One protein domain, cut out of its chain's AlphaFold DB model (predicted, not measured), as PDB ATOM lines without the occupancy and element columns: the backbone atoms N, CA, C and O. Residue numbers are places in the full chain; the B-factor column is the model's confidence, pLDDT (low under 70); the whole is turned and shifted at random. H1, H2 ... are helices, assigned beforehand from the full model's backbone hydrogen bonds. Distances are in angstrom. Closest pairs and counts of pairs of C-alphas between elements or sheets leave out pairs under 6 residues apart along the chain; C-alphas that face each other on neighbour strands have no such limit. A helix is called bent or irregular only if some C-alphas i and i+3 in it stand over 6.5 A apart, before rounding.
ATOM      1  N   ARG A  46     206.239 155.259 162.756       87.38
ATOM      2  CA  ARG A  46     205.529 153.967 162.779       87.38
ATOM      3  C   ARG A  46     205.907 153.093 163.979       87.38
ATOM      4  O   ARG A  46     205.036 152.434 164.532       87.38
ATOM      5  N   ALA A  47     207.176 153.086 164.389       90.50
ATOM      6  CA  ALA A  47     207.633 152.257 165.505       90.50
ATOM      7  C   ALA A  47     207.090 152.764 166.849       90.50
ATOM      8  O   ALA A  47     206.691 151.967 167.694       90.50
ATOM      9  N   GLU A  48     207.040 154.083 167.028       90.75
ATOM     10  CA  GLU A  48     206.368 154.714 168.166       90.75
ATOM     11  C   GLU A  48     204.865 154.432 168.149       90.75
ATOM     12  O   GLU A  48     204.327 153.934 169.133       90.75
ATOM     13  N   PHE A  49     204.212 154.621 167.001       91.69
ATOM     14  CA  PHE A  49     202.790 154.338 166.844       91.69
ATOM     15  C   PHE A  49     202.441 152.881 167.177       91.69
ATOM     16  O   PHE A  49     201.492 152.623 167.912       91.69
ATOM     17  N   GLN A  50     203.236 151.922 166.699       93.19
ATOM     18  CA  GLN A  50     203.073 150.507 167.030       93.19
ATOM     19  C   GLN A  50     203.274 150.233 168.521       93.19
ATOM     20  O   GLN A  50     202.484 149.508 169.122       93.19
ATOM     21  N   ARG A  51     204.319 150.803 169.128       93.94
ATOM     22  CA  ARG A  51     204.600 150.638 170.559       93.94
ATOM     23  C   ARG A  51     203.443 151.150 171.414       93.94
ATOM     24  O   ARG A  51     203.067 150.484 172.373       93.94
ATOM     25  N   ASP A  52     202.892 152.303 171.058       93.12
ATOM     26  CA  ASP A  52     201.863 152.967 171.850       93.12
ATOM     27  C   ASP A  52     200.493 152.276 171.711       93.12
ATOM     28  O   ASP A  52     199.722 152.242 172.666       93.12
ATOM     29  N   TRP A  53     200.203 151.661 170.558       94.00
ATOM     30  CA  TRP A  53     198.979 150.875 170.343       94.00
ATOM     31  C   TRP A  53     199.083 149.407 170.770       94.00
ATOM     32  O   TRP A  53     198.048 148.754 170.916       94.00
ATOM     33  N   ALA A  54     200.287 148.877 171.010       94.50
ATOM     34  CA  ALA A  54     200.494 147.476 171.380       94.50
ATOM     35  C   ALA A  54     199.637 146.992 172.574       94.50
ATOM     36  O   ALA A  54     199.074 145.901 172.470       94.50
ATOM     37  N   PRO A  55     199.454 147.763 173.669       95.94
ATOM     38  CA  PRO A  55     198.662 147.306 174.817       95.94
ATOM     39  C   PRO A  55     197.162 147.152 174.531       95.94
ATOM     40  O   PRO A  55     196.454 146.494 175.293       95.94
ATOM     41  N   TYR A  56     196.651 147.760 173.455       95.25
ATOM     42  CA  TYR A  56     195.216 147.798 173.176       95.25
ATOM     43  C   TYR A  56     194.618 146.407 172.937       95.25
ATOM     44  O   TYR A  56     193.503 146.129 173.385       95.25
ATOM     45  N   TYR A  57     195.360 145.524 172.262       95.56
ATOM     46  CA  TYR A  57     194.897 144.167 171.969       95.56
ATOM     47  C   TYR A  57     194.665 143.363 173.251       95.56
ATOM     48  O   TYR A  57     193.622 142.729 173.404       95.56
ATOM     49  N   ASP A  58     195.597 143.458 174.200       96.19
ATOM     50  CA  ASP A  58     195.485 142.796 175.502       96.19
ATOM     51  C   ASP A  58     194.366 143.409 176.355       96.19
ATOM     52  O   ASP A  58     193.664 142.690 177.066       96.19
ATOM     53  N   TYR A  59     194.159 144.726 176.256       95.94
ATOM     54  CA  TYR A  59     193.100 145.435 176.974       95.94
ATOM     55  C   TYR A  59     191.689 145.038 176.511       95.94
ATOM     56  O   TYR A  59     190.811 144.811 177.343       95.94
ATOM     57  N   LYS A  60     191.453 144.946 175.194       95.69
ATOM     58  CA  LYS A  60     190.139 144.572 174.640       95.69
ATOM     59  C   LYS A  60     189.906 143.065 174.583       95.69
ATOM     60  O   LYS A  60     188.760 142.627 174.689       95.69
ATOM     61  N   GLY A  61     190.971 142.287 174.426       96.50
ATOM     62  CA  GLY A  61     190.920 140.843 174.254       96.50
ATOM     63  C   GLY A  61     190.783 140.417 172.792       96.50
ATOM     64  O   GLY A  61     190.142 141.076 171.968       96.50
ATOM     65  N   SER A  62     191.375 139.262 172.485       96.19
ATOM     66  CA  SER A  62     191.486 138.738 171.123       96.19
ATOM     67  C   SER A  62     190.136 138.519 170.446       96.19
ATOM     68  O   SER A  62     189.968 138.910 169.299       96.19
ATOM     69  N   GLU A  63     189.142 137.961 171.138       97.56
ATOM     70  CA  GLU A  63     187.830 137.664 170.541       97.56
ATOM     71  C   GLU A  63     187.168 138.910 169.927       97.56
ATOM     72  O   GLU A  63     186.732 138.884 168.773       97.56
ATOM     73  N   LEU A  64     187.152 140.022 170.668       96.06
ATOM     74  CA  LEU A  64     186.601 141.285 170.182       96.06
ATOM     75  C   LEU A  64     187.464 141.861 169.056       96.06
ATOM     76  O   LEU A  64     186.927 142.261 168.022       96.06
ATOM     77  N   MET A  65     188.788 141.871 169.230       97.75
ATOM     78  CA  MET A  65     189.719 142.423 168.243       97.75
ATOM     79  C   MET A  65     189.642 141.704 166.895       97.75
ATOM     80  O   MET A  65     189.619 142.365 165.855       97.75
ATOM     81  N   GLU A  66     189.562 140.375 166.891       97.75
ATOM     82  CA  GLU A  66     189.443 139.577 165.668       97.75
ATOM     83  C   GLU A  66     188.055 139.739 165.027       97.75
ATOM     84  O   GLU A  66     187.945 139.919 163.813       97.75
ATOM     85  N   SER A  67     186.978 139.762 165.824       98.12
ATOM     86  CA  SER A  67     185.626 140.006 165.299       98.12
ATOM     87  C   SER A  67     185.533 141.371 164.610       98.12
ATOM     88  O   SER A  67     185.011 141.487 163.498       98.12
ATOM     89  N   LYS A  68     186.078 142.418 165.239       98.06
ATOM     90  CA  LYS A  68     186.091 143.773 164.676       98.06
ATOM     91  C   LYS A  68     187.018 143.912 163.479       98.06
ATOM     92  O   LYS A  68     186.711 144.690 162.578       98.06
ATOM     93  N   TYR A  69     188.097 143.139 163.424       97.69
ATOM     94  CA  TYR A  69     188.949 143.074 162.243       97.69
ATOM     95  C   TYR A  69     188.185 142.585 161.012       97.69
ATOM     96  O   TYR A  69     188.253 143.206 159.952       97.69
ATOM     97  N   VAL A  70     187.392 141.521 161.159       98.25
ATOM     98  CA  VAL A  70     186.562 140.993 160.067       98.25
ATOM     99  C   VAL A  70     185.524 142.024 159.615       98.25
ATOM    100  O   VAL A  70     185.400 142.274 158.413       98.25
ATOM    101  N   GLU A  71     184.829 142.676 160.555       98.19
ATOM    102  CA  GLU A  71     183.883 143.757 160.233       98.19
ATOM    103  C   GLU A  71     184.561 144.915 159.482       98.19
ATOM    104  O   GLU A  71     184.012 145.435 158.509       98.19
ATOM    105  N   MET A  72     185.763 145.310 159.910       98.12
ATOM    106  CA  MET A  72     186.543 146.369 159.274       98.12
ATOM    107  C   MET A  72     186.910 146.010 157.837       98.12
ATOM    108  O   MET A  72     186.709 146.824 156.939       98.12
ATOM    109  N   GLN A  73     187.436 144.803 157.611       98.31
ATOM    110  CA  GLN A  73     187.823 144.337 156.278       98.31
ATOM    111  C   GLN A  73     186.614 144.293 155.343       98.31
ATOM    112  O   GLN A  73     186.691 144.744 154.199       98.31
ATOM    113  N   GLN A  74     185.464 143.834 155.841       98.06
ATOM    114  CA  GLN A  74     184.218 143.903 155.089       98.06
ATOM    115  C   GLN A  74     183.834 145.354 154.767       98.06
ATOM    116  O   GLN A  74     183.535 145.667 153.618       98.06
ATOM    117  N   ALA A  75     183.907 146.267 155.738       97.88
ATOM    118  CA  ALA A  75     183.588 147.673 155.516       97.88
ATOM    119  C   ALA A  75     184.539 148.354 154.513       97.88
ATOM    120  O   ALA A  75     184.099 149.210 153.744       97.88
ATOM    121  N   ILE A  76     185.822 147.980 154.493       96.94
ATOM    122  CA  ILE A  76     186.795 148.433 153.486       96.94
ATOM    123  C   ILE A  76     186.381 147.929 152.099       96.94
ATOM    124  O   ILE A  76     186.248 148.734 151.177       96.94
ATOM    125  N   ASN A  77     186.104 146.630 151.967       97.06
ATOM    126  CA  ASN A  77     185.718 146.013 150.694       97.06
ATOM    127  C   ASN A  77     184.400 146.572 150.139       97.06
ATOM    128  O   ASN A  77     184.284 146.812 148.938       97.06
ATOM    129  N   ASP A  78     183.434 146.840 151.016       97.69
ATOM    130  CA  ASP A  78     182.119 147.369 150.654       97.69
ATOM    131  C   ASP A  78     182.127 148.900 150.448       97.69
ATOM    132  O   ASP A  78     181.092 149.496 150.143       97.69
ATOM    133  N   GLY A  79     183.267 149.575 150.651       96.31
ATOM    134  CA  GLY A  79     183.375 151.036 150.558       96.31
ATOM    135  C   GLY A  79     182.628 151.790 151.668       96.31
ATOM    136  O   GLY A  79     182.320 152.975 151.530       96.31
ATOM    137  N   THR A  80     182.326 151.122 152.784       97.06
ATOM    138  CA  THR A  80     181.588 151.666 153.937       97.06
ATOM    139  C   THR A  80     182.470 151.934 155.163       97.06
ATOM    140  O   THR A  80     181.956 152.265 156.234       97.06
ATOM    141  N   PHE A  81     183.797 151.881 155.010       96.00
ATOM    142  CA  PHE A  81     184.781 152.068 156.083       96.00
ATOM    143  C   PHE A  81     184.529 153.306 156.957       96.00
ATOM    144  O   PHE A  81     184.491 153.194 158.179       96.00
ATOM    145  N   ASN A  82     184.278 154.478 156.361       94.88
ATOM    146  CA  ASN A  82     184.030 155.709 157.129       94.88
ATOM    147  C   ASN A  82     182.785 155.611 158.026       94.88
ATOM    148  O   ASN A  82     182.759 156.192 159.108       94.88
ATOM    149  N   LYS A  83     181.759 154.862 157.597       96.12
ATOM    150  CA  LYS A  83     180.561 154.609 158.406       96.12
ATOM    151  C   LYS A  83     180.879 153.661 159.559       96.12
ATOM    152  O   LYS A  83     180.428 153.903 160.674       96.12
ATOM    153  N   TRP A  84     181.659 152.613 159.296       96.50
ATOM    154  CA  TRP A  84     182.094 151.663 160.317       96.50
ATOM    155  C   TRP A  84     183.001 152.332 161.364       96.50
ATOM    156  O   TRP A  84     182.743 152.206 162.557       96.50
ATOM    157  N   LYS A  85     183.976 153.148 160.948       94.44
ATOM    158  CA  LYS A  85     184.923 153.857 161.830       94.44
ATOM    159  C   LYS A  85     184.286 154.963 162.693       94.44
ATOM    160  O   LYS A  85     184.932 155.486 163.591       94.44
ATOM    161  N   ASN A  86     183.030 155.342 162.456       92.00
ATOM    162  CA  ASN A  86     182.411 156.512 163.096       92.00
ATOM    163  C   ASN A  86     182.198 156.392 164.623       92.00
ATOM    164  O   ASN A  86     181.787 157.357 165.261       92.00
ATOM    165  N   ASN A  87     182.453 155.230 165.228       89.69
ATOM    166  CA  ASN A  87     182.492 155.095 166.683       89.69
ATOM    167  C   ASN A  87     183.932 154.894 167.185       89.69
ATOM    168  O   ASN A  87     184.836 154.513 166.439       89.69
ATOM    169  N   ARG A  88     184.137 155.181 168.473       89.31
ATOM    170  CA  ARG A  88     185.469 155.229 169.081       89.31
ATOM    171  C   ARG A  88     186.139 153.853 169.154       89.31
ATOM    172  O   ARG A  88     187.299 153.755 168.776       89.31
ATOM    173  N   GLU A  89     185.400 152.810 169.529       92.88
ATOM    174  CA  GLU A  89     185.896 151.424 169.576       92.88
ATOM    175  C   GLU A  89     186.426 150.969 168.207       92.88
ATOM    176  O   GLU A  89     187.574 150.547 168.084       92.88
ATOM    177  N   ASN A  90     185.635 151.144 167.146       95.88
ATOM    178  CA  ASN A  90     186.028 150.787 165.784       95.88
ATOM    179  C   ASN A  90     187.225 151.623 165.305       95.88
ATOM    180  O   ASN A  90     188.111 151.113 164.620       95.88
ATOM    181  N   SER A  91     187.288 152.905 165.681       92.56
ATOM    182  CA  SER A  91     188.453 153.738 165.378       92.56
ATOM    183  C   SER A  91     189.718 153.242 166.079       92.56
ATOM    184  O   SER A  91     190.775 153.230 165.452       92.56
ATOM    185  N   ASN A  92     189.624 152.828 167.343       93.88
ATOM    186  CA  ASN A  92     190.745 152.287 168.107       93.88
ATOM    187  C   ASN A  92     191.219 150.946 167.513       93.88
ATOM    188  O   ASN A  92     192.415 150.753 167.308       93.88
ATOM    189  N   VAL A  93     190.286 150.063 167.131       96.19
ATOM    190  CA  VAL A  93     190.597 148.819 166.403       96.19
ATOM    191  C   VAL A  93     191.344 149.118 165.106       96.19
ATOM    192  O   VAL A  93     192.380 148.513 164.837       96.19
ATOM    193  N   TYR A  94     190.858 150.077 164.313       95.62
ATOM    194  CA  TYR A  94     191.542 150.486 163.089       95.62
ATOM    195  C   TYR A  94     192.969 150.960 163.361       95.62
ATOM    196  O   TYR A  94     193.883 150.541 162.657       95.62
ATOM    197  N   TYR A  95     193.176 151.813 164.365       92.81
ATOM    198  CA  TYR A  95     194.510 152.325 164.673       92.81
ATOM    199  C   TYR A  95     195.465 151.230 165.134       92.81
ATOM    200  O   TYR A  95     196.607 151.217 164.683       92.81
ATOM    201  N   TYR A  96     194.991 150.267 165.926       95.12
ATOM    202  CA  TYR A  96     195.782 149.092 166.269       95.12
ATOM    203  C   TYR A  96     196.241 148.321 165.021       95.12
ATOM    204  O   TYR A  96     197.444 148.149 164.823       95.12
ATOM    205  N   TYR A  97     195.321 147.916 164.139       96.00
ATOM    206  CA  TYR A  97     195.688 147.132 162.950       96.00
ATOM    207  C   TYR A  97     196.494 147.935 161.921       96.00
ATOM    208  O   TYR A  97     197.355 147.387 161.232       96.00
ATOM    209  N   LEU A  98     196.270 149.249 161.849       94.12
ATOM    210  CA  LEU A  98     197.121 150.162 161.092       94.12
ATOM    211  C   LEU A  98     198.547 150.192 161.663       94.12
ATOM    212  O   LEU A  98     199.511 150.260 160.902       94.12
ATOM    213  N   SER A  99     198.692 150.128 162.991       92.94
ATOM    214  CA  SER A  99     199.987 150.234 163.667       92.94
ATOM    215  C   SER A  99     200.914 149.053 163.395       92.94
ATOM    216  O   SER A  99     202.114 149.246 163.217       92.94
ATOM    217  N   ILE A 100     200.351 147.850 163.276       93.38
ATOM    218  CA  ILE A 100     201.097 146.623 162.962       93.38
ATOM    219  C   ILE A 100     201.235 146.371 161.453       93.38
ATOM    220  O   ILE A 100     201.970 145.477 161.048       93.38
ATOM    221  N   GLY A 101     200.579 147.185 160.617       90.69
ATOM    222  CA  GLY A 101     200.680 147.117 159.158       90.69
ATOM    223  C   GLY A 101     199.754 146.100 158.485       90.69
ATOM    224  O   GLY A 101     199.902 145.862 157.288       90.69
ATOM    225  N   ASP A 102     198.781 145.544 159.209       93.31
ATOM    226  CA  ASP A 102     197.807 144.582 158.669       93.31
ATOM    227  C   ASP A 102     196.719 145.257 157.820       93.31
ATOM    228  O   ASP A 102     196.030 144.614 157.025       93.31
ATOM    229  N   VAL A 103     196.563 146.575 157.967       92.81
ATOM    230  CA  VAL A 103     195.595 147.383 157.221       92.81
ATOM    231  C   VAL A 103     196.304 148.530 156.528       92.81
ATOM    232  O   VAL A 103     197.111 149.245 157.121       92.81
ATOM    233  N   THR A 104     195.965 148.744 155.257       89.25
ATOM    234  CA  THR A 104     196.429 149.912 154.510       89.25
ATOM    235  C   THR A 104     195.758 151.177 155.026       89.25
ATOM    236  O   THR A 104     194.574 151.182 155.368       89.25
ATOM    237  N   ASN A 105     196.510 152.274 155.050       87.56
ATOM    238  CA  ASN A 105     196.007 153.554 155.512       87.56
ATOM    239  C   ASN A 105     194.830 154.040 154.649       87.56
ATOM    240  O   ASN A 105     195.003 154.445 153.501       87.56
ATOM    241  N   GLN A 106     193.626 154.010 155.222       90.19
ATOM    242  CA  GLN A 106     192.391 154.438 154.564       90.19
ATOM    243  C   GLN A 106     192.194 155.963 154.612       90.19
ATOM    244  O   GLN A 106     191.268 156.481 153.989       90.19
ATOM    245  N   GLN A 107     193.020 156.691 155.378       83.44
ATOM    246  CA  GLN A 107     192.928 158.144 155.578       83.44
ATOM    247  C   GLN A 107     194.311 158.818 155.464       83.44
ATOM    248  O   GLN A 107     194.793 159.418 156.430       83.44
ATOM    249  N   PRO A 108     194.968 158.730 154.290       76.88
ATOM    250  CA  PRO A 108     196.320 159.253 154.080       76.88
ATOM    251  C   PRO A 108     196.411 160.785 154.142       76.88
ATOM    252  O   PRO A 108     197.497 161.334 154.245       76.88
ATOM    253  N   ASP A 109     195.285 161.497 154.083       70.69
ATOM    254  CA  ASP A 109     195.211 162.948 154.285       70.69
ATOM    255  C   ASP A 109     195.314 163.354 155.765       70.69
ATOM    256  O   ASP A 109     195.635 164.503 156.067       70.69
ATOM    257  N   ARG A 110     195.035 162.423 156.687       72.06
ATOM    258  CA  ARG A 110     194.993 162.677 158.137       72.06
ATOM    259  C   ARG A 110     196.067 161.953 158.920       72.06
ATOM    260  O   ARG A 110     196.409 162.391 160.008       72.06
ATOM    261  N   PHE A 111     196.538 160.828 158.404       77.06
ATOM    262  CA  PHE A 111     197.548 160.007 159.042       77.06
ATOM    263  C   PHE A 111     198.653 159.796 158.031       77.06
ATOM    264  O   PHE A 111     198.403 159.218 156.980       77.06
ATOM    265  N   VAL A 112     199.851 160.293 158.313       82.62
ATOM    266  CA  VAL A 112     200.989 160.125 157.413       82.62
ATOM    267  C   VAL A 112     202.145 159.594 158.230       82.62
ATOM    268  O   VAL A 112     202.575 160.243 159.186       82.62
ATOM    269  N   PHE A 113     202.624 158.413 157.855       85.19
ATOM    270  CA  PHE A 113     203.801 157.830 158.476       85.19
ATOM    271  C   PHE A 113     205.079 158.357 157.821       85.19
ATOM    272  O   PHE A 113     205.128 158.545 156.602       85.19
ATOM    273  N   ASP A 114     206.126 158.561 158.619       83.81
ATOM    274  CA  ASP A 114     207.421 159.076 158.145       83.81
ATOM    275  C   ASP A 114     207.976 158.256 156.964       83.81
ATOM    276  O   ASP A 114     208.468 158.805 155.975       83.81
ATOM    277  N   ASP A 115     207.819 156.930 157.025       79.69
ATOM    278  CA  ASP A 115     208.294 155.985 156.011       79.69
ATOM    279  C   ASP A 115     207.503 156.045 154.691       79.69
ATOM    280  O   ASP A 115     208.003 155.645 153.633       79.69
ATOM    281  N   GLU A 116     206.273 156.560 154.726       77.50
ATOM    282  CA  GLU A 116     205.445 156.817 153.543       77.50
ATOM    283  C   GLU A 116     205.840 158.140 152.868       77.50
ATOM    284  O   GLU A 116     205.869 158.221 151.634       77.50
ATOM    285  N   ILE A 117     206.230 159.153 153.652       72.94
ATOM    286  CA  ILE A 117     206.727 160.440 153.135       72.94
ATOM    287  C   ILE A 117     208.042 160.247 152.398       72.94
ATOM    288  O   ILE A 117     208.187 160.741 151.278       72.94
ATOM    289  N   GLU A 118     208.991 159.514 152.985       66.38
ATOM    290  CA  GLU A 118     210.291 159.280 152.353       66.38
ATOM    291  C   GLU A 118     210.141 158.636 150.971       66.38
ATOM    292  O   GLU A 118     210.810 159.043 150.015       66.38
ATOM    293  N   LYS A 119     209.206 157.691 150.821       64.31
ATOM    294  CA  LYS A 119     208.908 157.050 149.531       64.31
ATOM    295  C   LYS A 119     208.286 158.024 148.531       64.31
ATOM    296  O   LYS A 119     208.694 158.041 147.368       64.31
ATOM    297  N   HIS A 120     207.333 158.848 148.966       62.12
ATOM    298  CA  HIS A 120     206.631 159.782 148.082       62.12
ATOM    299  C   HIS A 120     207.455 161.012 147.686       62.12
ATOM    300  O   HIS A 120     207.295 161.492 146.565       62.12
ATOM    301  N   PHE A 121     208.348 161.508 148.545       58.25
ATOM    302  CA  PHE A 121     209.182 162.680 148.251       58.25
ATOM    303  C   PHE A 121     210.489 162.342 147.531       58.25
ATOM    304  O   PHE A 121     210.948 163.135 146.707       58.25
ATOM    305  N   SER A 122     211.069 161.161 147.766       58.03
ATOM    306  CA  SER A 122     212.322 160.779 147.101       58.03
ATOM    307  C   SER A 122     212.138 160.626 145.588       58.03
ATOM    308  O   SER A 122     212.928 161.148 144.802       58.03
ATOM    309  N   PHE A 123     211.064 159.968 145.147       56.69
ATOM    310  CA  PHE A 123     210.855 159.644 143.733       56.69
ATOM    311  C   PHE A 123     210.736 160.866 142.789       56.69
ATOM    312  O   PHE A 123     211.461 160.911 141.789       56.69
TER     313      PHE A 123
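Overview. This is residues 46 to 123 of the 152 residues of an uncharacterized protein of Nitrosarchaeum sp. AC2 (UniProt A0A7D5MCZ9). The longest helix, H3, crosses H5 at about a right angle, and H5 lies in the middle of the model with H1 and H2 following one another along another side of it. H4 is a short turn packed on the last part of H3, and H6 is an arm at the far end of a long link, its residues 117 to 123 sticking out. The printed part has 78 residues with six named helices, H1 to H6 in chain order, and no named strand; the class is all helix. The whole is compact, with a radius of gyration of the C-alphas of 13.2 A, and spans 41 by 29 by 17 A, with H6 at one end of the length.

Along the chain. H3, residues 62 to 77, is 22.4 A long and runs from C-alpha 62 at (191.486, 138.738, 171.123) to C-alpha 77 at (185.718, 146.013, 150.694). H5, residues 88 to 100, is 18.9 A long. H1, residues 46 to 53, is 10.5 A long and begins with C-alpha 46 at (205.529, 153.967, 162.779). H2, residues 55 to 60, and H4, residues 81 to 84, are shorter. H6, residues 114 to 123, is 14.8 A long and ends with C-alpha 123 at (210.855, 159.644, 143.733). H6 is neither bent nor irregular, but only just: C-alphas 120 and 123 are 6.1 A apart.

Arrangement. H3 touches H5 with residues 65 to 72 alone, about perpendicular at 88 degrees; the closest C-alphas are those of Met 65 and Val 93, 6.7 A apart. H3 touches H4 with residues 72 to 75 alone, the closest C-alphas being those of Ala 75 and Phe 81, 4.6 A apart. H5 touches H1 with residues 95 to 100 alone, at a steep tilt of 41 degrees, opposite ways; the closest C-alphas are those of Gln 50 and Ser 99, 4.6 A apart. H2 and H5 are close but not clearly touching, the closest C-alphas being those of Tyr 56 and Tyr 96 at 7.0 A. H1 and H2 meet only through their link. H6 is close to but not clearly touching H1, with the closest C-alphas, those of Arg 46 and Asp 114, 7.2 A apart; H6 and H5 are apart. Every O i to N i+4 pair is within hydrogen-bond range in H1, H2, H3 and H5, and 4 of 6 in H6; H4 is too short for such a pair.

Size, cuts and confidence. The two C-alphas farthest apart are those of Glu 63 and Phe 123, at 41.6 A. The printed part has no cut. The link from H5 to H6, residues 101 to 113, is long; the other links are tight. The mean pLDDT of the printed part is 89.8, and residues 118 to 123 are under 70.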